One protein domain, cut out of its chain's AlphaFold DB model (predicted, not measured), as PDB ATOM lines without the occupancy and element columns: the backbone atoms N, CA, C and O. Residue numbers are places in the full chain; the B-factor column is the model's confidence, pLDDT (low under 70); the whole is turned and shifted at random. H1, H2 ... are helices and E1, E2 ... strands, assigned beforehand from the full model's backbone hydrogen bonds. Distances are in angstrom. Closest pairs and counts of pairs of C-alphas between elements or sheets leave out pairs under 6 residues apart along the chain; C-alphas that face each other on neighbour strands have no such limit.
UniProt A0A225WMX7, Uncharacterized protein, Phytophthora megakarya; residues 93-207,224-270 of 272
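AT A GLANCE: This is residues 93 to 207 and 224 to 270 of the 272 residues of an uncharacterized protein of Phytophthora megakarya (UniProt A0A225WMX7). A small head sends two separate helical arms away from it: in the head H2 packs on one face of a three-stranded sheet, E1, E6 and E5, and on the hairpin E2 and E3. H5 makes one arm; H3 with E4 makes the other, at the end of the long link 163 to 184. The printed part has 162 residues, with five named helices and six named strands in the order H1 H2 E1 E2 E3 H3 E4 H4 E5 E6 H5. The class is mixed, helices and strands; both sheets, E1 - E6 - E5 and E2 - E3, are antiparallel. The whole is loose and elongated, with a radius of gyration of the C-alphas of 20.6 A and spans of 65 by 42 by 27 A.

HOW THE PARTS SIT: Start at residues 93 to 106, which hold no named element, and go on to H1, residues 107 to 111. Its closest C-alphas to E2, residues 144 to 148, are those of Phe 109 and Gly 145, 4.6 A apart. H2, residues 113 to 125, is close to H1 but not clearly touching, with the C-alphas of Phe 109 and Ala 116 closest at 6.6 A. H2 is on the sheet of E1, residues 129 to 133, E6, residues 237 to 241, and E5, residues 229 to 232, at a height of 9.6 A. It lies over E1 and E5, and only just not over E6, on which 2 of its C-alphas fall; it runs slantwise to the strands, at 49 degrees to E5 on the local plane. Look at N 130 and O 240, 2.9 A apart, between E1 and the inner strand E6, and at N 230 and O 239, 2.8 A, in the hairpin E5 and E6. In the hairpin of E2 and E3, residues 158 to 162, N 145 and O 161 are 2.9 A apart. The closest C-alphas of H2 and E3 are those of Ala 115 and Val 158, 5.9 A. Farther along, H3, residues 185 to 198, comes closest to E4, residues 204 to 207, at the C-alphas of Asp 196 and Ile 204, 7.0 A; E4 pairs with no named strand. H4, residues 225 to 228, is on the opposite face of the three-stranded sheet from H2, over none of its strands. H5, residues 251 to 269, is apart from H3 and E4. Every O i to N i+4 pair is within hydrogen-bond range in H1, H2 and H3, and 14 of 15 are in H5; H4 is too short for one.

IN THESE COORDINATES: Find C-alpha 107, where H1 begins, at (37.304, -33.767, 60.430). H2 runs 18.3 A, H3 20.1 A. H5 runs 28.1 A from C-alpha 251 at (26.448, -36.230, 37.361) to C-alpha 269 at (0.889, -34.887, 25.864).

THE WHOLE: The two C-alphas farthest apart, those of Asp 135 and Gly 201, are 67.5 A apart. Residues 208 to 223 are not printed, and C-alphas 207 and 224 stand 35.9 A apart across the cut. The link E3 to H3 is long, with 22 residues. The model's pLDDT is under 70 at residues 94 to 101, 178 to 184 and 270.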
ATOM      1  N   ARG A  93      40.074 -39.118  32.251       79.31
ATOM      2  CA  ARG A  93      41.318 -38.757  31.561       79.31
ATOM      3  C   ARG A  93      42.295 -39.934  31.651       79.31
ATOM      4  O   ARG A  93      42.347 -40.592  32.690       79.31
ATOM      5  N   ASP A  94      43.098 -40.147  30.606       62.41
ATOM      6  CA  ASP A  94      43.964 -41.333  30.410       62.41
ATOM      7  C   ASP A  94      44.946 -41.638  31.567       62.41
ATOM      8  O   ASP A  94      45.441 -42.756  31.686       62.41
ATOM      9  N   ASN A  95      45.166 -40.687  32.482       60.47
ATOM     10  CA  ASN A  95      46.068 -40.812  33.631       60.47
ATOM     11  C   ASN A  95      45.364 -41.114  34.972       60.47
ATOM     12  O   ASN A  95      45.965 -40.898  36.025       60.47
ATOM     13  N   HIS A  96      44.105 -41.575  34.988       63.16
ATOM     14  CA  HIS A  96      43.403 -41.926  36.236       63.16
ATOM     15  C   HIS A  96      43.904 -43.256  36.829       63.16
ATOM     16  O   HIS A  96      43.174 -44.242  36.909       63.16
ATOM     17  N   THR A  97      45.181 -43.315  37.203       55.62
ATOM     18  CA  THR A  97      45.828 -44.532  37.716       55.62
ATOM     19  C   THR A  97      46.139 -44.473  39.207       55.62
ATOM     20  O   THR A  97      46.448 -45.504  39.799       55.62
ATOM     21  N   SER A  98      46.016 -43.314  39.859       57.09
ATOM     22  CA  SER A  98      46.488 -43.173  41.240       57.09
ATOM     23  C   SER A  98      45.709 -42.136  42.045       57.09
ATOM     24  O   SER A  98      46.190 -41.032  42.288       57.09
ATOM     25  N   CYS A  99      44.526 -42.511  42.538       61.72
ATOM     26  CA  CYS A  99      44.036 -41.877  43.761       61.72
ATOM     27  C   CYS A  99      44.981 -42.297  44.910       61.72
ATOM     28  O   CYS A  99      45.315 -43.486  45.002       61.72
ATOM     29  N   PRO A 100      45.466 -41.370  45.759       63.75
ATOM     30  CA  PRO A 100      46.334 -41.726  46.874       63.75
ATOM     31  C   PRO A 100      45.682 -42.780  47.774       63.75
ATOM     32  O   PRO A 100      44.541 -42.630  48.205       63.75
ATOM     33  N   LYS A 101      46.424 -43.850  48.086       65.81
ATOM     34  CA  LYS A 101      45.924 -44.965  48.913       65.81
ATOM     35  C   LYS A 101      45.588 -44.557  50.348       65.81
ATOM     36  O   LYS A 101      44.877 -45.273  51.039       65.81
ATOM     37  N   GLU A 102      46.090 -43.414  50.814       70.00
ATOM     38  CA  GLU A 102      45.918 -42.970  52.194       70.00
ATOM     39  C   GLU A 102      45.392 -41.542  52.295       70.00
ATOM     40  O   GLU A 102      46.051 -40.637  52.800       70.00
ATOM     41  N   LEU A 103      44.143 -41.343  51.877       81.38
ATOM     42  CA  LEU A 103      43.436 -40.101  52.174       81.38
ATOM     43  C   LEU A 103      42.798 -40.148  53.564       81.38
ATOM     44  O   LEU A 103      42.218 -41.162  53.988       81.38
ATOM     45  N   LYS A 104      42.940 -39.041  54.295       85.12
ATOM     46  CA  LYS A 104      42.279 -38.814  55.581       85.12
ATOM     47  C   LYS A 104      40.877 -38.281  55.329       85.12
ATOM     48  O   LYS A 104      40.676 -37.443  54.455       85.12
ATOM     49  N   HIS A 105      39.913 -38.762  56.104       89.19
ATOM     50  CA  HIS A 105      38.571 -38.192  56.094       89.19
ATOM     51  C   HIS A 105      38.589 -36.744  56.567       89.19
ATOM     52  O   HIS A 105      39.457 -36.338  57.343       89.19
ATOM     53  N   HIS A 106      37.584 -35.987  56.141       89.56
ATOM     54  CA  HIS A 106      37.347 -34.666  56.684       89.56
ATOM     55  C   HIS A 106      37.059 -34.768  58.191       89.56
ATOM     56  O   HIS A 106      36.387 -35.700  58.646       89.56
ATOM     57  N   LEU A 107      37.506 -33.780  58.973       90.62
ATOM     58  CA  LEU A 107      37.304 -33.767  60.430       90.62
ATOM     59  C   LEU A 107      35.822 -33.879  60.815       90.62
ATOM     60  O   LEU A 107      35.495 -34.433  61.862       90.62
ATOM     61  N   SER A 108      34.910 -33.395  59.966       92.44
ATOM     62  CA  SER A 108      33.468 -33.500  60.214       92.44
ATOM     63  C   SER A 108      32.944 -34.937  60.201       92.44
ATOM     64  O   SER A 108      32.015 -35.229  60.952       92.44
ATOM     65  N   PHE A 109      33.540 -35.839  59.410       93.19
ATOM     66  CA  PHE A 109      33.198 -37.263  59.443       93.19
ATOM     67  C   PHE A 109      33.593 -37.874  60.787       93.19
ATOM     68  O   PHE A 109      32.769 -38.505  61.438       93.19
ATOM     69  N   GLN A 110      34.824 -37.612  61.239       91.44
ATOM     70  CA  GLN A 110      35.330 -38.134  62.512       91.44
ATOM     71  C   GLN A 110      34.533 -37.602  63.708       91.44
ATOM     72  O   GLN A 110      34.148 -38.370  64.586       91.44
ATOM     73  N   ARG A 111      34.213 -36.302  63.715       93.06
ATOM     74  CA  ARG A 111      33.387 -35.675  64.762       93.06
ATOM     75  C   ARG A 111      31.985 -36.282  64.863       93.06
ATOM     76  O   ARG A 111      31.435 -36.336  65.955       93.06
ATOM     77  N   ASN A 112      31.429 -36.755  63.747       94.19
ATOM     78  CA  ASN A 112      30.073 -37.299  63.666       94.19
ATOM     79  C   ASN A 112      30.056 -38.795  63.312       94.19
ATOM     80  O   ASN A 112      29.118 -39.270  62.670       94.19
ATOM     81  N   LEU A 113      31.085 -39.549  63.720       92.88
ATOM     82  CA  LEU A 113      31.304 -40.929  63.278       92.88
ATOM     83  C   LEU A 113      30.080 -41.830  63.496       92.88
ATOM     84  O   LEU A 113      29.681 -42.554  62.587       92.88
ATOM     85  N   SER A 114      29.435 -41.771  64.663       94.06
ATOM     86  CA  SER A 114      28.260 -42.603  64.967       94.06
ATOM     87  C   SER A 114      27.090 -42.347  64.007       94.06
ATOM     88  O   SER A 114      26.517 -43.297  63.465       94.06
ATOM     89  N   ALA A 115      26.769 -41.075  63.750       94.88
ATOM     90  CA  ALA A 115      25.718 -40.682  62.812       94.88
ATOM     91  C   ALA A 115      26.100 -41.013  61.361       94.88
ATOM     92  O   ALA A 115      25.259 -41.460  60.579       94.88
ATOM     93  N   ALA A 116      27.379 -40.871  61.001       94.81
ATOM     94  CA  ALA A 116      27.891 -41.237  59.685       94.81
ATOM     95  C   ALA A 116      27.798 -42.754  59.434       94.81
ATOM     96  O   ALA A 116      27.290 -43.178  58.398       94.81
ATOM     97  N   LEU A 117      28.192 -43.584  60.405       94.50
ATOM     98  CA  LEU A 117      28.059 -45.044  60.341       94.50
ATOM     99  C   LEU A 117      26.598 -45.501  60.282       94.50
ATOM    100  O   LEU A 117      26.299 -46.538  59.688       94.50
ATOM    101  N   LYS A 118      25.681 -44.765  60.920       94.56
ATOM    102  CA  LYS A 118      24.239 -44.988  60.768       94.56
ATOM    103  C   LYS A 118      23.791 -44.658  59.340       94.56
ATOM    104  O   LYS A 118      23.167 -45.497  58.710       94.56
ATOM    105  N   CYS A 119      24.200 -43.513  58.792       93.50
ATOM    106  CA  CYS A 119      23.893 -43.129  57.410       93.50
ATOM    107  C   CYS A 119      24.414 -44.149  56.378       93.50
ATOM    108  O   CYS A 119      23.732 -44.428  55.393       93.50
ATOM    109  N   ILE A 120      25.594 -44.736  56.610       93.94
ATOM    110  CA  ILE A 120      26.138 -45.819  55.775       93.94
ATOM    111  C   ILE A 120      25.249 -47.061  55.851       93.94
ATOM    112  O   ILE A 120      24.902 -47.607  54.808       93.94
ATOM    113  N   ARG A 121      24.843 -47.480  57.057       94.00
ATOM    114  CA  ARG A 121      23.922 -48.614  57.246       94.00
ATOM    115  C   ARG A 121      22.580 -48.376  56.557       94.00
ATOM    116  O   ARG A 121      22.169 -49.194  55.746       94.00
ATOM    117  N   ASP A 122      21.968 -47.215  56.770       91.38
ATOM    118  CA  ASP A 122      20.710 -46.855  56.110       91.38
ATOM    119  C   ASP A 122      20.871 -46.831  54.579       91.38
ATOM    120  O   ASP A 122      19.986 -47.246  53.830       91.38
ATOM    121  N   GLY A 123      22.013 -46.348  54.081       90.19
ATOM    122  CA  GLY A 123      22.318 -46.356  52.655       90.19
ATOM    123  C   GLY A 123      22.543 -47.764  52.099       90.19
ATOM    124  O   GLY A 123      22.121 -48.040  50.979       90.19
ATOM    125  N   GLN A 124      23.143 -48.667  52.872       90.88
ATOM    126  CA  GLN A 124      23.273 -50.078  52.517       90.88
ATOM    127  C   GLN A 124      21.899 -50.754  52.446       90.88
ATOM    128  O   GLN A 124      21.579 -51.377  51.434       90.88
ATOM    129  N   ASP A 125      21.057 -50.559  53.463       88.81
ATOM    130  CA  ASP A 125      19.711 -51.142  53.548       88.81
ATOM    131  C   ASP A 125      18.809 -50.708  52.383       88.81
ATOM    132  O   ASP A 125      17.960 -51.467  51.918       88.81
ATOM    133  N   ASN A 126      19.017 -49.492  51.874       84.62
ATOM    134  CA  ASN A 126      18.277 -48.947  50.736       84.62
ATOM    135  C   ASN A 126      18.959 -49.185  49.376       84.62
ATOM    136  O   ASN A 126      18.514 -48.633  48.368       84.62
ATOM    137  N   GLY A 127      20.041 -49.971  49.325       84.56
ATOM    138  CA  GLY A 127      20.751 -50.306  48.086       84.56
ATOM    139  C   GLY A 127      21.518 -49.142  47.448       84.56
ATOM    140  O   GLY A 127      21.856 -49.209  46.269       84.56
ATOM    141  N   LYS A 128      21.789 -48.070  48.202       86.25
ATOM    142  CA  LYS A 128      22.651 -46.960  47.770       86.25
ATOM    143  C   LYS A 128      24.127 -47.351  47.843       86.25
ATOM    144  O   LYS A 128      24.889 -47.052  46.927       86.25
ATOM    145  N   PHE A 129      24.516 -47.997  48.939       91.69
ATOM    146  CA  PHE A 129      25.896 -48.394  49.185       91.69
ATOM    147  C   PHE A 129      26.061 -49.905  49.097       91.69
ATOM    148  O   PHE A 129      25.251 -50.663  49.628       91.69
ATOM    149  N   LEU A 130      27.163 -50.334  48.491       92.38
ATOM    150  CA  LEU A 130      27.702 -51.671  48.674       92.38
ATOM    151  C   LEU A 130      28.830 -51.586  49.708       92.38
ATOM    152  O   LEU A 130      29.817 -50.888  49.493       92.38
ATOM    153  N   VAL A 131      28.670 -52.281  50.834       92.88
ATOM    154  CA  VAL A 131      29.671 -52.329  51.907       92.88
ATOM    155  C   VAL A 131      30.378 -53.674  51.846       92.88
ATOM    156  O   VAL A 131      29.732 -54.719  51.941       92.88
ATOM    157  N   VAL A 132      31.694 -53.645  51.659       91.81
ATOM    158  CA  VAL A 132      32.548 -54.833  51.543       91.81
ATOM    159  C   VAL A 132      33.774 -54.710  52.439       91.81
ATOM    160  O   VAL A 132      34.010 -53.665  53.044       91.81
ATOM    161  N   ASP A 133      34.546 -55.786  52.536       91.38
ATOM    162  CA  ASP A 133      35.808 -55.783  53.268       91.38
ATOM    163  C   ASP A 133      36.816 -54.815  52.623       91.38
ATOM    164  O   ASP A 133      36.914 -54.738  51.392       91.38
ATOM    165  N   ALA A 134      37.554 -54.073  53.451       87.88
ATOM    166  CA  ALA A 134      38.610 -53.174  53.001       87.88
ATOM    167  C   ALA A 134      39.713 -53.889  52.207       87.88
ATOM    168  O   ALA A 134      40.317 -53.262  51.341       87.88
ATOM    169  N   ASP A 135      39.920 -55.190  52.414       87.00
ATOM    170  CA  ASP A 135      40.902 -55.994  51.679       87.00
ATOM    171  C   ASP A 135      40.608 -56.076  50.169       87.00
ATOM    172  O   ASP A 135      41.475 -56.442  49.373       87.00
ATOM    173  N   LEU A 136      39.385 -55.735  49.744       84.31
ATOM    174  CA  LEU A 136      39.020 -55.645  48.327       84.31
ATOM    175  C   LEU A 136      39.456 -54.327  47.671       84.31
ATOM    176  O   LEU A 136      39.260 -54.146  46.466       84.31
ATOM    177  N   LEU A 137      40.035 -53.401  48.437       78.88
ATOM    178  CA  LEU A 137      40.550 -52.137  47.935       78.88
ATOM    179  C   LEU A 137      41.836 -52.369  47.130       78.88
ATOM    180  O   LEU A 137      42.934 -52.453  47.675       78.88
ATOM    181  N   SER A 138      41.712 -52.443  45.807       70.25
ATOM    182  CA  SER A 138      42.877 -52.509  44.913       70.25
ATOM    183  C   SER A 138      43.445 -51.126  44.563       70.25
ATOM    184  O   SER A 138      44.634 -51.003  44.267       70.25
ATOM    185  N   ASN A 139      42.601 -50.088  44.599       73.25
ATOM    186  CA  ASN A 139      42.895 -48.724  44.141       73.25
ATOM    187  C   ASN A 139      42.794 -47.722  45.311       73.25
ATOM    188  O   ASN A 139      42.561 -48.122  46.444       73.25
ATOM    189  N   GLY A 140      42.994 -46.422  45.082       77.69
ATOM    190  CA  GLY A 140      42.767 -45.412  46.131       77.69
ATOM    191  C   GLY A 140      41.289 -45.260  46.515       77.69
ATOM    192  O   GLY A 140      40.402 -45.743  45.811       77.69
ATOM    193  N   HIS A 141      41.026 -44.573  47.629       86.06
ATOM    194  CA  HIS A 141      39.678 -44.330  48.155       86.06
ATOM    195  C   HIS A 141      39.375 -42.839  48.297       86.06
ATOM    196  O   HIS A 141      40.250 -42.022  48.565       86.06
ATOM    197  N   LEU A 142      38.094 -42.501  48.221       88.94
ATOM    198  CA  LEU A 142      37.568 -41.166  48.442       88.94
ATOM    199  C   LEU A 142      37.445 -40.855  49.941       88.94
ATOM    200  O   LEU A 142      36.898 -41.666  50.700       88.94
ATOM    201  N   PRO A 143      37.892 -39.674  50.396       90.56
ATOM    202  CA  PRO A 143      37.649 -39.244  51.757       90.56
ATOM    203  C   PRO A 143      36.160 -38.952  51.977       90.56
ATOM    204  O   PRO A 143      35.486 -38.376  51.127       90.56
ATOM    205  N   PHE A 144      35.640 -39.342  53.140       93.06
ATOM    206  CA  PHE A 144      34.308 -38.957  53.576       93.06
ATOM    207  C   PHE A 144      34.317 -37.625  54.317       93.06
ATOM    208  O   PHE A 144      35.249 -37.302  55.057       93.06
ATOM    209  N   GLY A 145      33.208 -36.911  54.184       93.19
ATOM    210  CA  GLY A 145      32.791 -35.863  55.094       93.19
ATOM    211  C   GLY A 145      31.349 -36.075  55.545       93.19
ATOM    212  O   GLY A 145      30.589 -36.859  54.971       93.19
ATOM    213  N   ALA A 146      30.972 -35.358  56.597       93.94
ATOM    214  CA  ALA A 146      29.600 -35.283  57.079       93.94
ATOM    215  C   ALA A 146      29.146 -33.821  57.130       93.94
ATOM    216  O   ALA A 146      29.912 -32.952  57.557       93.94
ATOM    217  N   VAL A 147      27.916 -33.565  56.685       93.06
ATOM    218  CA  VAL A 147      27.227 -32.271  56.800       93.06
ATOM    219  C   VAL A 147      25.990 -32.448  57.668       93.06
ATOM    220  O   VAL A 147      25.303 -33.465  57.582       93.06
ATOM    221  N   GLU A 148      25.694 -31.451  58.487       92.31
ATOM    222  CA  GLU A 148      24.514 -31.432  59.346       92.31
ATOM    223  C   GLU A 148      23.230 -31.384  58.502       92.31
ATOM    224  O   GLU A 148      23.181 -30.779  57.423       92.31
ATOM    225  N   LYS A 149      22.177 -32.066  58.956       89.19
ATOM    226  CA  LYS A 149      20.849 -31.909  58.362       89.19
ATOM    227  C   LYS A 149      20.174 -30.703  59.003       89.19
ATOM    228  O   LYS A 149      20.263 -30.524  60.209       89.19
ATOM    229  N   ALA A 150      19.483 -29.904  58.192       86.19
ATOM    230  CA  ALA A 150      18.603 -28.873  58.729       86.19
ATOM    231  C   ALA A 150      17.600 -29.516  59.699       86.19
ATOM    232  O   ALA A 150      17.084 -30.599  59.411       86.19
ATOM    233  N   ASP A 151      17.375 -28.851  60.830       90.25
ATOM    234  CA  ASP A 151      16.377 -29.207  61.845       90.25
ATOM    235  C   ASP A 151      16.608 -30.547  62.574       90.25
ATOM    236  O   ASP A 151      15.710 -31.046  63.252       90.25
ATOM    237  N   VAL A 152      17.805 -31.142  62.471       90.25
ATOM    238  CA  VAL A 152      18.160 -32.390  63.167       90.25
ATOM    239  C   VAL A 152      19.547 -32.265  63.795       90.25
ATOM    240  O   VAL A 152      20.486 -31.817  63.143       90.25
ATOM    241  N   ASP A 153      19.690 -32.699  65.051       88.88
ATOM    242  CA  ASP A 153      20.991 -32.740  65.730       88.88
ATOM    243  C   ASP A 153      21.982 -33.616  64.923       88.88
ATOM    244  O   ASP A 153      21.683 -34.789  64.654       88.88
ATOM    245  N   PRO A 154      23.169 -33.101  64.552       86.50
ATOM    246  CA  PRO A 154      24.181 -33.858  63.813       86.50
ATOM    247  C   PRO A 154      24.690 -35.109  64.546       86.50
ATOM    248  O   PRO A 154      25.195 -36.033  63.908       86.50
ATOM    249  N   LYS A 155      24.509 -35.210  65.867       88.69
ATOM    250  CA  LYS A 155      24.774 -36.450  66.617       88.69
ATOM    251  C   LYS A 155      23.779 -37.564  66.287       88.69
ATOM    252  O   LYS A 155      24.110 -38.740  66.447       88.69
ATOM    253  N   ILE A 156      22.574 -37.211  65.839       88.62
ATOM    254  CA  ILE A 156      21.497 -38.144  65.485       88.62
ATOM    255  C   ILE A 156      21.558 -38.490  63.999       88.62
ATOM    256  O   ILE A 156      21.418 -39.663  63.625       88.62
ATOM    257  N   GLU A 157      21.729 -37.479  63.147       91.12
ATOM    258  CA  GLU A 157      21.685 -37.662  61.705       91.12
ATOM    259  C   GLU A 157      22.547 -36.650  60.947       91.12
ATOM    260  O   GLU A 157      22.473 -35.443  61.155       91.12
ATOM    261  N   VAL A 158      23.313 -37.154  59.982       94.00
ATOM    262  CA  VAL A 158      24.126 -36.344  59.070       94.00
ATOM    263  C   VAL A 158      23.861 -36.733  57.622       94.00
ATOM    264  O   VAL A 158      23.314 -37.795  57.318       94.00
ATOM    265  N   ARG A 159      24.269 -35.868  56.696       90.75
ATOM    266  CA  ARG A 159      24.437 -36.198  55.280       90.75
ATOM    267  C   ARG A 159      25.891 -36.570  55.044       90.75
ATOM    268  O   ARG A 159      26.774 -35.719  55.117       90.75
ATOM    269  N   LEU A 160      26.120 -37.844  54.752       92.44
ATOM    270  CA  LEU A 160      27.417 -38.324  54.293       92.44
ATOM    271  C   LEU A 160      27.678 -37.844  52.859       92.44
ATOM    272  O   LEU A 160      26.790 -37.941  52.005       92.44
ATOM    273  N   PHE A 161      28.893 -37.378  52.588       90.81
ATOM    274  CA  PHE A 161      29.361 -37.072  51.239       90.81
ATOM    275  C   PHE A 161      30.778 -37.603  51.022       90.81
ATOM    276  O   PHE A 161      31.560 -37.704  51.968       90.81
ATOM    277  N   HIS A 162      31.101 -37.925  49.772       90.50
ATOM    278  CA  HIS A 162      32.479 -38.126  49.339       90.50
ATOM    279  C   HIS A 162      33.074 -36.775  48.952       90.50
ATOM    280  O   HIS A 162      32.447 -36.012  48.214       90.50
ATOM    281  N   ASP A 163      34.274 -36.483  49.426       90.06
ATOM    282  CA  ASP A 163      35.032 -35.331  48.968       90.06
ATOM    283  C   ASP A 163      35.782 -35.698  47.684       90.06
ATOM    284  O   ASP A 163      36.835 -36.334  47.687       90.06
ATOM    285  N   LEU A 164      35.167 -35.319  46.566       88.38
ATOM    286  CA  LEU A 164      35.639 -35.605  45.214       88.38
ATOM    287  C   LEU A 164      36.717 -34.645  44.718       88.38
ATOM    288  O   LEU A 164      37.247 -34.860  43.630       88.38
ATOM    289  N   SER A 165      37.007 -33.596  45.484       87.62
ATOM    290  CA  SER A 165      37.953 -32.537  45.124       87.62
ATOM    291  C   SER A 165      39.256 -32.633  45.921       87.62
ATOM    292  O   SER A 165      40.113 -31.757  45.809       87.62
ATOM    293  N   SER A 166      39.412 -33.692  46.721       85.00
ATOM    294  CA  SER A 166      40.581 -33.918  47.560       85.00
ATOM    295  C   SER A 166      41.370 -35.172  47.149       85.00
ATOM    296  O   SER A 166      40.765 -36.199  46.829       85.00
ATOM    297  N   PRO A 167      42.713 -35.112  47.182       84.12
ATOM    298  CA  PRO A 167      43.512 -33.903  47.345       84.12
ATOM    299  C   PRO A 167      43.584 -33.142  46.007       84.12
ATOM    300  O   PRO A 167      43.503 -33.768  44.948       84.12
ATOM    301  N   PRO A 168      43.763 -31.812  46.017       83.50
ATOM    302  CA  PRO A 168      43.856 -31.035  44.783       83.50
ATOM    303  C   PRO A 168      44.956 -31.553  43.844       83.50
ATOM    304  O   PRO A 168      46.073 -31.826  44.279       83.50
ATOM    305  N   GLY A 169      44.643 -31.678  42.554       81.94
ATOM    306  CA  GLY A 169      45.549 -32.163  41.510       81.94
ATOM    307  C   GLY A 169      45.571 -33.687  41.341       81.94
ATOM    308  O   GLY A 169      46.015 -34.160  40.297       81.94
ATOM    309  N   LEU A 170      45.073 -34.446  42.324       80.81
ATOM    310  CA  LEU A 170      44.964 -35.912  42.284       80.81
ATOM    311  C   LEU A 170      43.561 -36.400  42.686       80.81
ATOM    312  O   LEU A 170      43.372 -37.579  43.000       80.81
ATOM    313  N   SER A 171      42.580 -35.500  42.731       83.12
ATOM    314  CA  SER A 171      41.219 -35.828  43.135       83.12
ATOM    315  C   SER A 171      40.457 -36.494  41.995       83.12
ATOM    316  O   SER A 171      40.758 -36.287  40.819       83.12
ATOM    317  N   THR A 172      39.406 -37.247  42.315       82.31
ATOM    318  CA  THR A 172      38.525 -37.843  41.299       82.31
ATOM    319  C   THR A 172      38.005 -36.793  40.315       82.31
ATOM    320  O   THR A 172      37.956 -37.055  39.115       82.31
ATOM    321  N   ASN A 173      37.700 -35.577  40.780       85.88
ATOM    322  CA  ASN A 173      37.265 -34.476  39.920       85.88
ATOM    323  C   ASN A 173      38.356 -33.920  38.989       85.88
ATOM    324  O   ASN A 173      38.012 -33.367  37.939       85.88
ATOM    325  N   ASP A 174      39.639 -34.060  39.321       84.50
ATOM    326  CA  ASP A 174      40.745 -33.614  38.459       84.50
ATOM    327  C   ASP A 174      40.917 -34.520  37.236       84.50
ATOM    328  O   ASP A 174      41.272 -34.063  36.145       84.50
ATOM    329  N   TYR A 175      40.586 -35.800  37.400       81.12
ATOM    330  CA  TYR A 175      40.700 -36.814  36.358       81.12
ATOM    331  C   TYR A 175      39.437 -37.010  35.529       81.12
ATOM    332  O   TYR A 175      39.431 -37.825  34.611       81.12
ATOM    333  N   LEU A 176      38.372 -36.270  35.808       78.94
ATOM    334  CA  LEU A 176      37.156 -36.327  35.010       78.94
ATOM    335  C   LEU A 176      37.207 -35.327  33.855       78.94
ATOM    336  O   LEU A 176      37.775 -34.225  33.951       78.94
ATOM    337  N   TYR A 177      36.596 -35.700  32.734       73.06
ATOM    338  CA  TYR A 177      36.324 -34.730  31.684       73.06
ATOM    339  C   TYR A 177      35.266 -33.737  32.173       73.06
ATOM    340  O   TYR A 177      34.207 -34.084  32.688       73.06
ATOM    341  N   LYS A 178      35.581 -32.449  32.040       69.06
ATOM    342  CA  LYS A 178      34.649 -31.369  32.364       69.06
ATOM    343  C   LYS A 178      33.943 -30.990  31.074       69.06
ATOM    344  O   LYS A 178      34.403 -30.113  30.351       69.06
ATOM    345  N   ILE A 179      32.857 -31.685  30.760       61.56
ATOM    346  CA  ILE A 179      32.003 -31.292  29.637       61.56
ATOM    347  C   ILE A 179      31.062 -30.191  30.137       61.56
ATOM    348  O   ILE A 179      30.462 -30.312  31.201       61.56
ATOM    349  N   ALA A 180      30.941 -29.083  29.412       54.62
ATOM    350  CA  ALA A 180      30.043 -27.994  29.783       54.62
ATOM    351  C   ALA A 180      28.632 -28.286  29.262       54.62
ATOM    352  O   ALA A 180      28.193 -27.713  28.270       54.62
ATOM    353  N   PHE A 181      27.916 -29.203  29.909       54.53
ATOM    354  CA  PHE A 181      26.518 -29.441  29.574       54.53
ATOM    355  C   PHE A 181      25.606 -28.813  30.634       54.53
ATOM    356  O   PHE A 181      25.244 -29.440  31.629       54.53
ATOM    357  N   GLN A 182      25.256 -27.542  30.429       54.91
ATOM    358  CA  GLN A 182      24.327 -26.799  31.279       54.91
ATOM    359  C   GLN A 182      23.115 -26.361  30.455       54.91
ATOM    360  O   GLN A 182      23.255 -25.680  29.441       54.91
ATOM    361  N   ILE A 183      21.906 -26.707  30.913       59.09
ATOM    362  CA  ILE A 183      20.719 -25.932  30.540       59.09
ATOM    363  C   ILE A 183      20.926 -24.572  31.196       59.09
ATOM    364  O   ILE A 183      20.777 -24.435  32.409       59.09
ATOM    365  N   SER A 184      21.369 -23.598  30.408       65.81
ATOM    366  CA  SER A 184      21.605 -22.260  30.926       65.81
ATOM    367  C   SER A 184      20.277 -21.654  31.381       65.81
ATOM    368  O   SER A 184      19.281 -21.730  30.659       65.81
ATOM    369  N   ILE A 185      20.267 -21.005  32.546       71.25
ATOM    370  CA  ILE A 185      19.152 -20.155  33.002       71.25
ATOM    371  C   ILE A 185      18.773 -19.155  31.899       71.25
ATOM    372  O   ILE A 185      17.597 -18.870  31.692       71.25
ATOM    373  N   THR A 186      19.757 -18.713  31.111       75.88
ATOM    374  CA  THR A 186      19.566 -17.858  29.939       75.88
ATOM    375  C   THR A 186      18.655 -18.487  28.882       75.88
ATOM    376  O   THR A 186      17.875 -17.775  28.266       75.88
ATOM    377  N   MET A 187      18.706 -19.806  28.664       77.12
ATOM    378  CA  MET A 187      17.814 -20.472  27.705       77.12
ATOM    379  C   MET A 187      16.361 -20.475  28.184       77.12
ATOM    380  O   MET A 187      15.458 -20.277  27.376       77.12
ATOM    381  N   LEU A 188      16.133 -20.659  29.490       77.00
ATOM    382  CA  LEU A 188      14.791 -20.571  30.074       77.00
ATOM    383  C   LEU A 188      14.255 -19.137  30.008       77.00
ATOM    384  O   LEU A 188      13.130 -18.944  29.561       77.00
ATOM    385  N   ALA A 189      15.069 -18.144  30.379       84.88
ATOM    386  CA  ALA A 189      14.701 -16.730  30.293       84.88
ATOM    387  C   ALA A 189      14.335 -16.327  28.855       84.88
ATOM    388  O   ALA A 189      13.233 -15.843  28.618       84.88
ATOM    389  N   ARG A 190      15.189 -16.661  27.877       86.19
ATOM    390  CA  ARG A 190      14.921 -16.412  26.449       86.19
ATOM    391  C   ARG A 190      13.634 -17.073  25.964       86.19
ATOM    392  O   ARG A 190      12.937 -16.511  25.126       86.19
ATOM    393  N   ARG A 191      13.309 -18.274  26.454       83.38
ATOM    394  CA  ARG A 191      12.061 -18.952  26.081       83.38
ATOM    395  C   ARG A 191      10.837 -18.228  26.640       83.38
ATOM    396  O   ARG A 191       9.843 -18.141  25.929       83.38
ATOM    397  N   ILE A 192      10.913 -17.708  27.865       84.81
ATOM    398  CA  ILE A 192       9.844 -16.895  28.463       84.81
ATOM    399  C   ILE A 192       9.647 -15.614  27.646       84.81
ATOM    400  O   ILE A 192       8.534 -15.360  27.203       84.81
ATOM    401  N   GLU A 193      10.723 -14.870  27.375       90.50
ATOM    402  CA  GLU A 193      10.682 -13.629  26.583       90.50
ATOM    403  C   GLU A 193      10.097 -13.855  25.179       90.50
ATOM    404  O   GLU A 193       9.263 -13.086  24.702       90.50
ATOM    405  N   MET A 194      10.490 -14.953  24.525       89.62
ATOM    406  CA  MET A 194       9.959 -15.344  23.218       89.62
ATOM    407  C   MET A 194       8.457 -15.651  23.269       89.62
ATOM    408  O   MET A 194       7.725 -15.252  22.368       89.62
ATOM    409  N   LEU A 195       7.993 -16.374  24.292       85.12
ATOM    410  CA  LEU A 195       6.572 -16.700  24.445       85.12
ATOM    411  C   LEU A 195       5.734 -15.453  24.740       85.12
ATOM    412  O   LEU A 195       4.633 -15.346  24.211       85.12
ATOM    413  N   ASP A 196       6.266 -14.515  25.521       87.25
ATOM    414  CA  ASP A 196       5.608 -13.238  25.826       87.25
ATOM    415  C   ASP A 196       5.440 -12.387  24.568       87.25
ATOM    416  O   ASP A 196       4.352 -11.900  24.266       87.25
ATOM    417  N   THR A 197       6.505 -12.312  23.768       91.44
ATOM    418  CA  THR A 197       6.509 -11.561  22.508       91.44
ATOM    419  C   THR A 197       5.547 -12.162  21.480       91.44
ATOM    420  O   THR A 197       4.838 -11.430  20.793       91.44
ATOM    421  N   ASN A 198       5.507 -13.493  21.363       90.25
ATOM    422  CA  ASN A 198       4.715 -14.177  20.336       90.25
ATOM    423  C   ASN A 198       3.232 -14.332  20.699       90.25
ATOM    424  O   ASN A 198       2.413 -14.569  19.810       90.25
ATOM    425  N   HIS A 199       2.880 -14.221  21.981       85.81
ATOM    426  CA  HIS A 199       1.515 -14.412  22.470       85.81
ATOM    427  C   HIS A 199       1.078 -13.244  23.370       85.81
ATOM    428  O   HIS A 199       0.776 -13.451  24.550       85.81
ATOM    429  N   PRO A 200       1.016 -12.011  22.831       87.19
ATOM    430  CA  PRO A 200       0.641 -10.843  23.617       87.19
ATOM    431  C   PRO A 200      -0.766 -11.015  24.202       87.19
ATOM    432  O   PRO A 200      -1.692 -11.459  23.526       87.19
ATOM    433  N   GLY A 201      -0.929 -10.670  25.480       86.00
ATOM    434  CA  GLY A 201      -2.203 -10.802  26.198       86.00
ATOM    435  C   GLY A 201      -2.503 -12.207  26.738       86.00
ATOM    436  O   GLY A 201      -3.496 -12.378  27.447       86.00
ATOM    437  N   HIS A 202      -1.650 -13.201  26.475       82.44
ATOM    438  CA  HIS A 202      -1.762 -14.522  27.087       82.44
ATOM    439  C   HIS A 202      -0.956 -14.619  28.387       82.44
ATOM    440  O   HIS A 202       0.098 -14.014  28.552       82.44
ATOM    441  N   THR A 203      -1.438 -15.430  29.333       84.12
ATOM    442  CA  THR A 203      -0.683 -15.737  30.556       84.12
ATOM    443  C   THR A 203       0.278 -16.891  30.302       84.12
ATOM    444  O   THR A 203      -0.149 -18.028  30.095       84.12
ATOM    445  N   ILE A 204       1.578 -16.626  30.402       81.31
ATOM    446  CA  ILE A 204       2.606 -17.670  30.370       81.31
ATOM    447  C   ILE A 204       2.593 -18.417  31.701       81.31
ATOM    448  O   ILE A 204       2.671 -17.810  32.771       81.31
ATOM    449  N   ARG A 205       2.519 -19.750  31.652       80.06
ATOM    450  CA  ARG A 205       2.564 -20.599  32.847       80.06
ATOM    451  C   ARG A 205       3.788 -21.499  32.820       80.06
ATOM    452  O   ARG A 205       4.196 -22.009  31.779       80.06
ATOM    453  N   ILE A 206       4.354 -21.707  34.004       78.56
ATOM    454  CA  ILE A 206       5.504 -22.580  34.208       78.56
ATOM    455  C   ILE A 206       5.053 -23.782  35.027       78.56
ATOM    456  O   ILE A 206       4.654 -23.643  36.185       78.56
ATOM    457  N   LEU A 207       5.162 -24.972  34.443       78.25
ATOM    458  CA  LEU A 207       5.064 -26.214  35.185       78.25
ATOM    459  C   LEU A 207       6.439 -26.553  35.749       78.25
ATOM    460  O   LEU A 207       7.420 -26.697  35.021       78.25
ATOM    461  N   HIS A 224      33.265 -49.100  36.836       85.75
ATOM    462  CA  HIS A 224      33.681 -47.782  37.320       85.75
ATOM    463  C   HIS A 224      33.287 -47.508  38.778       85.75
ATOM    464  O   HIS A 224      33.832 -46.580  39.364       85.75
ATOM    465  N   VAL A 225      32.386 -48.300  39.383       86.44
ATOM    466  CA  VAL A 225      31.923 -48.066  40.772       86.44
ATOM    467  C   VAL A 225      33.057 -48.111  41.793       86.44
ATOM    468  O   VAL A 225      32.980 -47.442  42.813       86.44
ATOM    469  N   HIS A 226      34.139 -48.838  41.512       82.75
ATOM    470  CA  HIS A 226      35.293 -48.909  42.409       82.75
ATOM    471  C   HIS A 226      35.981 -47.547  42.620       82.75
ATOM    472  O   HIS A 226      36.626 -47.350  43.641       82.75
ATOM    473  N   TRP A 227      35.807 -46.591  41.699       82.94
ATOM    474  CA  TRP A 227      36.278 -45.210  41.861       82.94
ATOM    475  C   TRP A 227      35.383 -44.357  42.767       82.94
ATOM    476  O   TRP A 227      35.759 -43.250  43.133       82.94
ATOM    477  N   MET A 228      34.208 -44.869  43.137       87.12
ATOM    478  CA  MET A 228      33.212 -44.213  43.990       87.12
ATOM    479  C   MET A 228      33.239 -44.793  45.411       87.12
ATOM    480  O   MET A 228      32.218 -44.853  46.097       87.12
ATOM    481  N   ALA A 229      34.403 -45.289  45.836       89.69
ATOM    482  CA  ALA A 229      34.566 -46.023  47.078       89.69
ATOM    483  C   ALA A 229      35.274 -45.179  48.139       89.69
ATOM    484  O   ALA A 229      36.269 -44.527  47.846       89.69
ATOM    485  N   GLY A 230      34.789 -45.213  49.377       91.19
ATOM    486  CA  GLY A 230      35.438 -44.608  50.537       91.19
ATOM    487  C   GLY A 230      35.760 -45.658  51.596       91.19
ATOM    488  O   GLY A 230      34.960 -46.557  51.854       91.19
ATOM    489  N   LEU A 231      36.934 -45.551  52.212       91.50
ATOM    490  CA  LEU A 231      37.422 -46.511  53.203       91.50
ATOM    491  C   LEU A 231      37.072 -46.060  54.621       91.50
ATOM    492  O   LEU A 231      37.616 -45.065  55.068       91.50
ATOM    493  N   VAL A 232      36.265 -46.817  55.361       91.88
ATOM    494  CA  VAL A 232      35.983 -46.581  56.786       91.88
ATOM    495  C   VAL A 232      36.924 -47.433  57.636       91.88
ATOM    496  O   VAL A 232      36.661 -48.608  57.914       91.88
ATOM    497  N   ARG A 233      38.045 -46.835  58.049       87.88
ATOM    498  CA  ARG A 233      39.127 -47.540  58.759       87.88
ATOM    499  C   ARG A 233      38.675 -48.122  60.096       87.88
ATOM    500  O   ARG A 233      39.043 -49.239  60.433       87.88
ATOM    501  N   GLU A 234      37.808 -47.417  60.820       87.50
ATOM    502  CA  GLU A 234      37.283 -47.806  62.137       87.50
ATOM    503  C   GLU A 234      36.446 -49.099  62.107       87.50
ATOM    504  O   GLU A 234      36.045 -49.618  63.154       87.50
ATOM    505  N   ARG A 235      36.120 -49.593  60.907       89.19
ATOM    506  CA  ARG A 235      35.324 -50.802  60.672       89.19
ATOM    507  C   ARG A 235      35.961 -51.770  59.673       89.19
ATOM    508  O   ARG A 235      35.304 -52.742  59.326       89.19
ATOM    509  N   ASN A 236      37.189 -51.508  59.217       90.06
ATOM    510  CA  ASN A 236      37.837 -52.242  58.122       90.06
ATOM    511  C   ASN A 236      36.901 -52.463  56.915       90.06
ATOM    512  O   ASN A 236      36.817 -53.557  56.362       90.06
ATOM    513  N   ALA A 237      36.141 -51.427  56.549       91.69
ATOM    514  CA  ALA A 237      35.065 -51.541  55.572       91.69
ATOM    515  C   ALA A 237      35.272 -50.579  54.403       91.69
ATOM    516  O   ALA A 237      35.524 -49.389  54.598       91.69
ATOM    517  N   LEU A 238      35.096 -51.083  53.187       92.31
ATOM    518  CA  LEU A 238      35.021 -50.286  51.973       92.31
ATOM    519  C   LEU A 238      33.553 -50.028  51.626       92.31
ATOM    520  O   LEU A 238      32.763 -50.958  51.472       92.31
ATOM    521  N   VAL A 239      33.189 -48.757  51.495       93.50
ATOM    522  CA  VAL A 239      31.831 -48.311  51.180       93.50
ATOM    523  C   VAL A 239      31.821 -47.772  49.758       93.50
ATOM    524  O   VAL A 239      32.414 -46.732  49.485       93.50
ATOM    525  N   ILE A 240      31.155 -48.483  48.857       92.19
ATOM    526  CA  ILE A 240      31.072 -48.166  47.431       92.19
ATOM    527  C   ILE A 240      29.710 -47.531  47.149       92.19
ATOM    528  O   ILE A 240      28.682 -48.181  47.345       92.19
ATOM    529  N   ASP A 241      29.683 -46.284  46.677       91.25
ATOM    530  CA  ASP A 241      28.447 -45.676  46.174       91.25
ATOM    531  C   ASP A 241      28.129 -46.226  44.781       91.25
ATOM    532  O   ASP A 241      28.940 -46.183  43.852       91.25
ATOM    533  N   LEU A 242      26.938 -46.802  44.655       89.88
ATOM    534  CA  LEU A 242      26.495 -47.450  43.428       89.88
ATOM    535  C   LEU A 242      25.859 -46.465  42.449       89.88
ATOM    536  O   LEU A 242      25.624 -46.824  41.296       89.88
ATOM    537  N   ALA A 243      25.559 -45.246  42.890       87.50
ATOM    538  CA  ALA A 243      24.908 -44.214  42.101       87.50
ATOM    539  C   ALA A 243      25.873 -43.085  41.714       87.50
ATOM    540  O   ALA A 243      27.013 -43.008  42.171       87.50
ATOM    541  N   ALA A 244      25.416 -42.195  40.835       83.25
ATOM    542  CA  ALA A 244      26.146 -40.983  40.502       83.25
ATOM    543  C   ALA A 244      26.320 -40.106  41.752       83.25
ATOM    544  O   ALA A 244      25.341 -39.641  42.346       83.25
ATOM    545  N   LEU A 245      27.575 -39.858  42.128       82.00
ATOM    546  CA  LEU A 245      27.906 -39.078  43.314       82.00
ATOM    547  C   LEU A 245      27.460 -37.619  43.199       82.00
ATOM    548  O   LEU A 245      27.435 -37.010  42.125       82.00
ATOM    549  N   PHE A 246      27.135 -37.039  44.351       77.88
ATOM    550  CA  PHE A 246      26.951 -35.600  44.477       77.88
ATOM    551  C   PHE A 246      28.319 -34.906  44.475       77.88
ATOM    552  O   PHE A 246      29.249 -35.388  45.111       77.88
ATOM    553  N   GLY A 247      28.445 -33.781  43.763       80.25
ATOM    554  CA  GLY A 247      29.725 -33.080  43.582       80.25
ATOM    555  C   GLY A 247      30.566 -33.579  42.400       80.25
ATOM    556  O   GLY A 247      31.613 -33.001  42.123       80.25
ATOM    557  N   TRP A 248      30.101 -34.609  41.684       83.62
ATOM    558  CA  TRP A 248      30.700 -35.079  40.437       83.62
ATOM    559  C   TRP A 248      30.275 -34.168  39.261       83.62
ATOM    560  O   TRP A 248      29.074 -34.081  38.994       83.62
ATOM    561  N   PRO A 249      31.200 -33.512  38.524       80.00
ATOM    562  CA  PRO A 249      30.851 -32.583  37.443       80.00
ATOM    563  C   PRO A 249      29.977 -33.140  36.307       80.00
ATOM    564  O   PRO A 249      29.205 -32.380  35.723       80.00
ATOM    565  N   GLU A 250      30.058 -34.436  35.981       80.19
ATOM    566  CA  GLU A 250      29.219 -35.027  34.921       80.19
ATOM    567  C   GLU A 250      27.849 -35.506  35.439       80.19
ATOM    568  O   GLU A 250      26.901 -35.613  34.662       80.19
ATOM    569  N   SER A 251      27.698 -35.740  36.749       82.06
ATOM    570  CA  SER A 251      26.448 -36.230  37.361       82.06
ATOM    571  C   SER A 251      25.212 -35.382  36.989       82.06
ATOM    572  O   SER A 251      24.202 -35.955  36.561       82.06
ATOM    573  N   PRO A 252      25.267 -34.029  37.020       80.62
ATOM    574  CA  PRO A 252      24.166 -33.185  36.554       80.62
ATOM    575  C   PRO A 252      23.773 -33.404  35.089       80.62
ATOM    576  O   PRO A 252      22.610 -33.216  34.742       80.62
ATOM    577  N   GLN A 253      24.707 -33.807  34.227       80.44
ATOM    578  CA  GLN A 253      24.455 -33.987  32.796       80.44
ATOM    579  C   GLN A 253      23.636 -35.242  32.550       80.44
ATOM    580  O   GLN A 253      22.619 -35.186  31.860       80.44
ATOM    581  N   PHE A 254      24.027 -36.353  33.182       82.75
ATOM    582  CA  PHE A 254      23.262 -37.594  33.124       82.75
ATOM    583  C   PHE A 254      21.847 -37.381  33.661       82.75
ATOM    584  O   PHE A 254      20.886 -37.801  33.022       82.75
ATOM    585  N   TYR A 255      21.698 -36.636  34.762       83.19
ATOM    586  CA  TYR A 255      20.381 -36.239  35.258       83.19
ATOM    587  C   TYR A 255      19.609 -35.353  34.267       83.19
ATOM    588  O   TYR A 255      18.420 -35.578  34.044       83.19
ATOM    589  N   ALA A 256      20.261 -34.376  33.631       81.94
ATOM    590  CA  ALA A 256      19.617 -33.460  32.690       81.94
ATOM    591  C   ALA A 256      19.026 -34.170  31.461       81.94
ATOM    592  O   ALA A 256      18.010 -33.710  30.940       81.94
ATOM    593  N   VAL A 257      19.608 -35.293  31.017       85.19
ATOM    594  CA  VAL A 257      19.025 -36.113  29.938       85.19
ATOM    595  C   VAL A 257      17.661 -36.672  30.360       85.19
ATOM    596  O   VAL A 257      16.692 -36.533  29.619       85.19
ATOM    597  N   PHE A 258      17.540 -37.222  31.574       85.69
ATOM    598  CA  PHE A 258      16.240 -37.664  32.102       85.69
ATOM    599  C   PHE A 258      15.292 -36.488  32.331       85.69
ATOM    600  O   PHE A 258      14.106 -36.582  32.022       85.69
ATOM    601  N   GLY A 259      15.817 -35.365  32.828       84.25
ATOM    602  CA  GLY A 259      15.034 -34.154  33.042       84.25
ATOM    603  C   GLY A 259      14.356 -33.672  31.757       84.25
ATOM    604  O   GLY A 259      13.149 -33.456  31.725       84.25
ATOM    605  N   ARG A 260      15.117 -33.594  30.664       83.69
ATOM    606  CA  ARG A 260      14.580 -33.229  29.350       83.69
ATOM    607  C   ARG A 260      13.603 -34.249  28.788       83.69
ATOM    608  O   ARG A 260      12.675 -33.841  28.110       83.69
ATOM    609  N   ALA A 261      13.804 -35.539  29.034       86.88
ATOM    610  CA  ALA A 261      12.859 -36.554  28.584       86.88
ATOM    611  C   ALA A 261      11.489 -36.396  29.255       86.88
ATOM    612  O   ALA A 261      10.464 -36.537  28.599       86.88
ATOM    613  N   ILE A 262      11.467 -36.039  30.544       83.94
ATOM    614  CA  ILE A 262      10.225 -35.710  31.252       83.94
ATOM    615  C   ILE A 262       9.585 -34.454  30.651       83.94
ATOM    616  O   ILE A 262       8.394 -34.477  30.364       83.94
ATOM    617  N   SER A 263      10.356 -33.382  30.424       81.50
ATOM    618  CA  SER A 263       9.831 -32.170  29.772       81.50
ATOM    619  C   SER A 263       9.268 -32.466  28.379       81.50
ATOM    620  O   SER A 263       8.166 -32.032  28.073       81.50
ATOM    621  N   TRP A 264       9.973 -33.269  27.579       84.19
ATOM    622  CA  TRP A 264       9.533 -33.690  26.249       84.19
ATOM    623  C   TRP A 264       8.231 -34.499  26.308       84.19
ATOM    624  O   TRP A 264       7.315 -34.245  25.536       84.19
ATOM    625  N   LEU A 265       8.090 -35.425  27.264       84.62
ATOM    626  CA  LEU A 265       6.832 -36.155  27.463       84.62
ATOM    627  C   LEU A 265       5.671 -35.217  27.789       84.62
ATOM    628  O   LEU A 265       4.570 -35.406  27.280       84.62
ATOM    629  N   VAL A 266       5.900 -34.219  28.643       81.50
ATOM    630  CA  VAL A 266       4.872 -33.226  28.972       81.50
ATOM    631  C   VAL A 266       4.506 -32.407  27.733       81.50
ATOM    632  O   VAL A 266       3.322 -32.241  27.470       81.50
ATOM    633  N   GLU A 267       5.493 -31.978  26.942       78.31
ATOM    634  CA  GLU A 267       5.291 -31.251  25.679       78.31
ATOM    635  C   GLU A 267       4.405 -32.008  24.689       78.31
ATOM    636  O   GLU A 267       3.498 -31.416  24.113       78.31
ATOM    637  N   GLN A 268       4.639 -33.310  24.506       77.31
ATOM    638  CA  GLN A 268       3.869 -34.117  23.552       77.31
ATOM    639  C   GLN A 268       2.432 -34.388  24.013       77.31
ATOM    640  O   GLN A 268       1.525 -34.479  23.191       77.31
ATOM    641  N   ASN A 269       2.211 -34.546  25.322       73.06
ATOM    642  CA  ASN A 269       0.889 -34.887  25.864       73.06
ATOM    643  C   ASN A 269       0.030 -33.654  26.186       73.06
ATOM    644  O   ASN A 269      -1.181 -33.784  26.354       73.06
ATOM    645  N   TYR A 270       0.649 -32.477  26.282       66.25
ATOM    646  CA  TYR A 270      -0.016 -31.203  26.546       66.25
ATOM    647  C   TYR A 270       0.556 -30.127  25.613       66.25
ATOM    648  O   TYR A 270       1.282 -29.244  26.080       66.25
TER     649      TYR A 270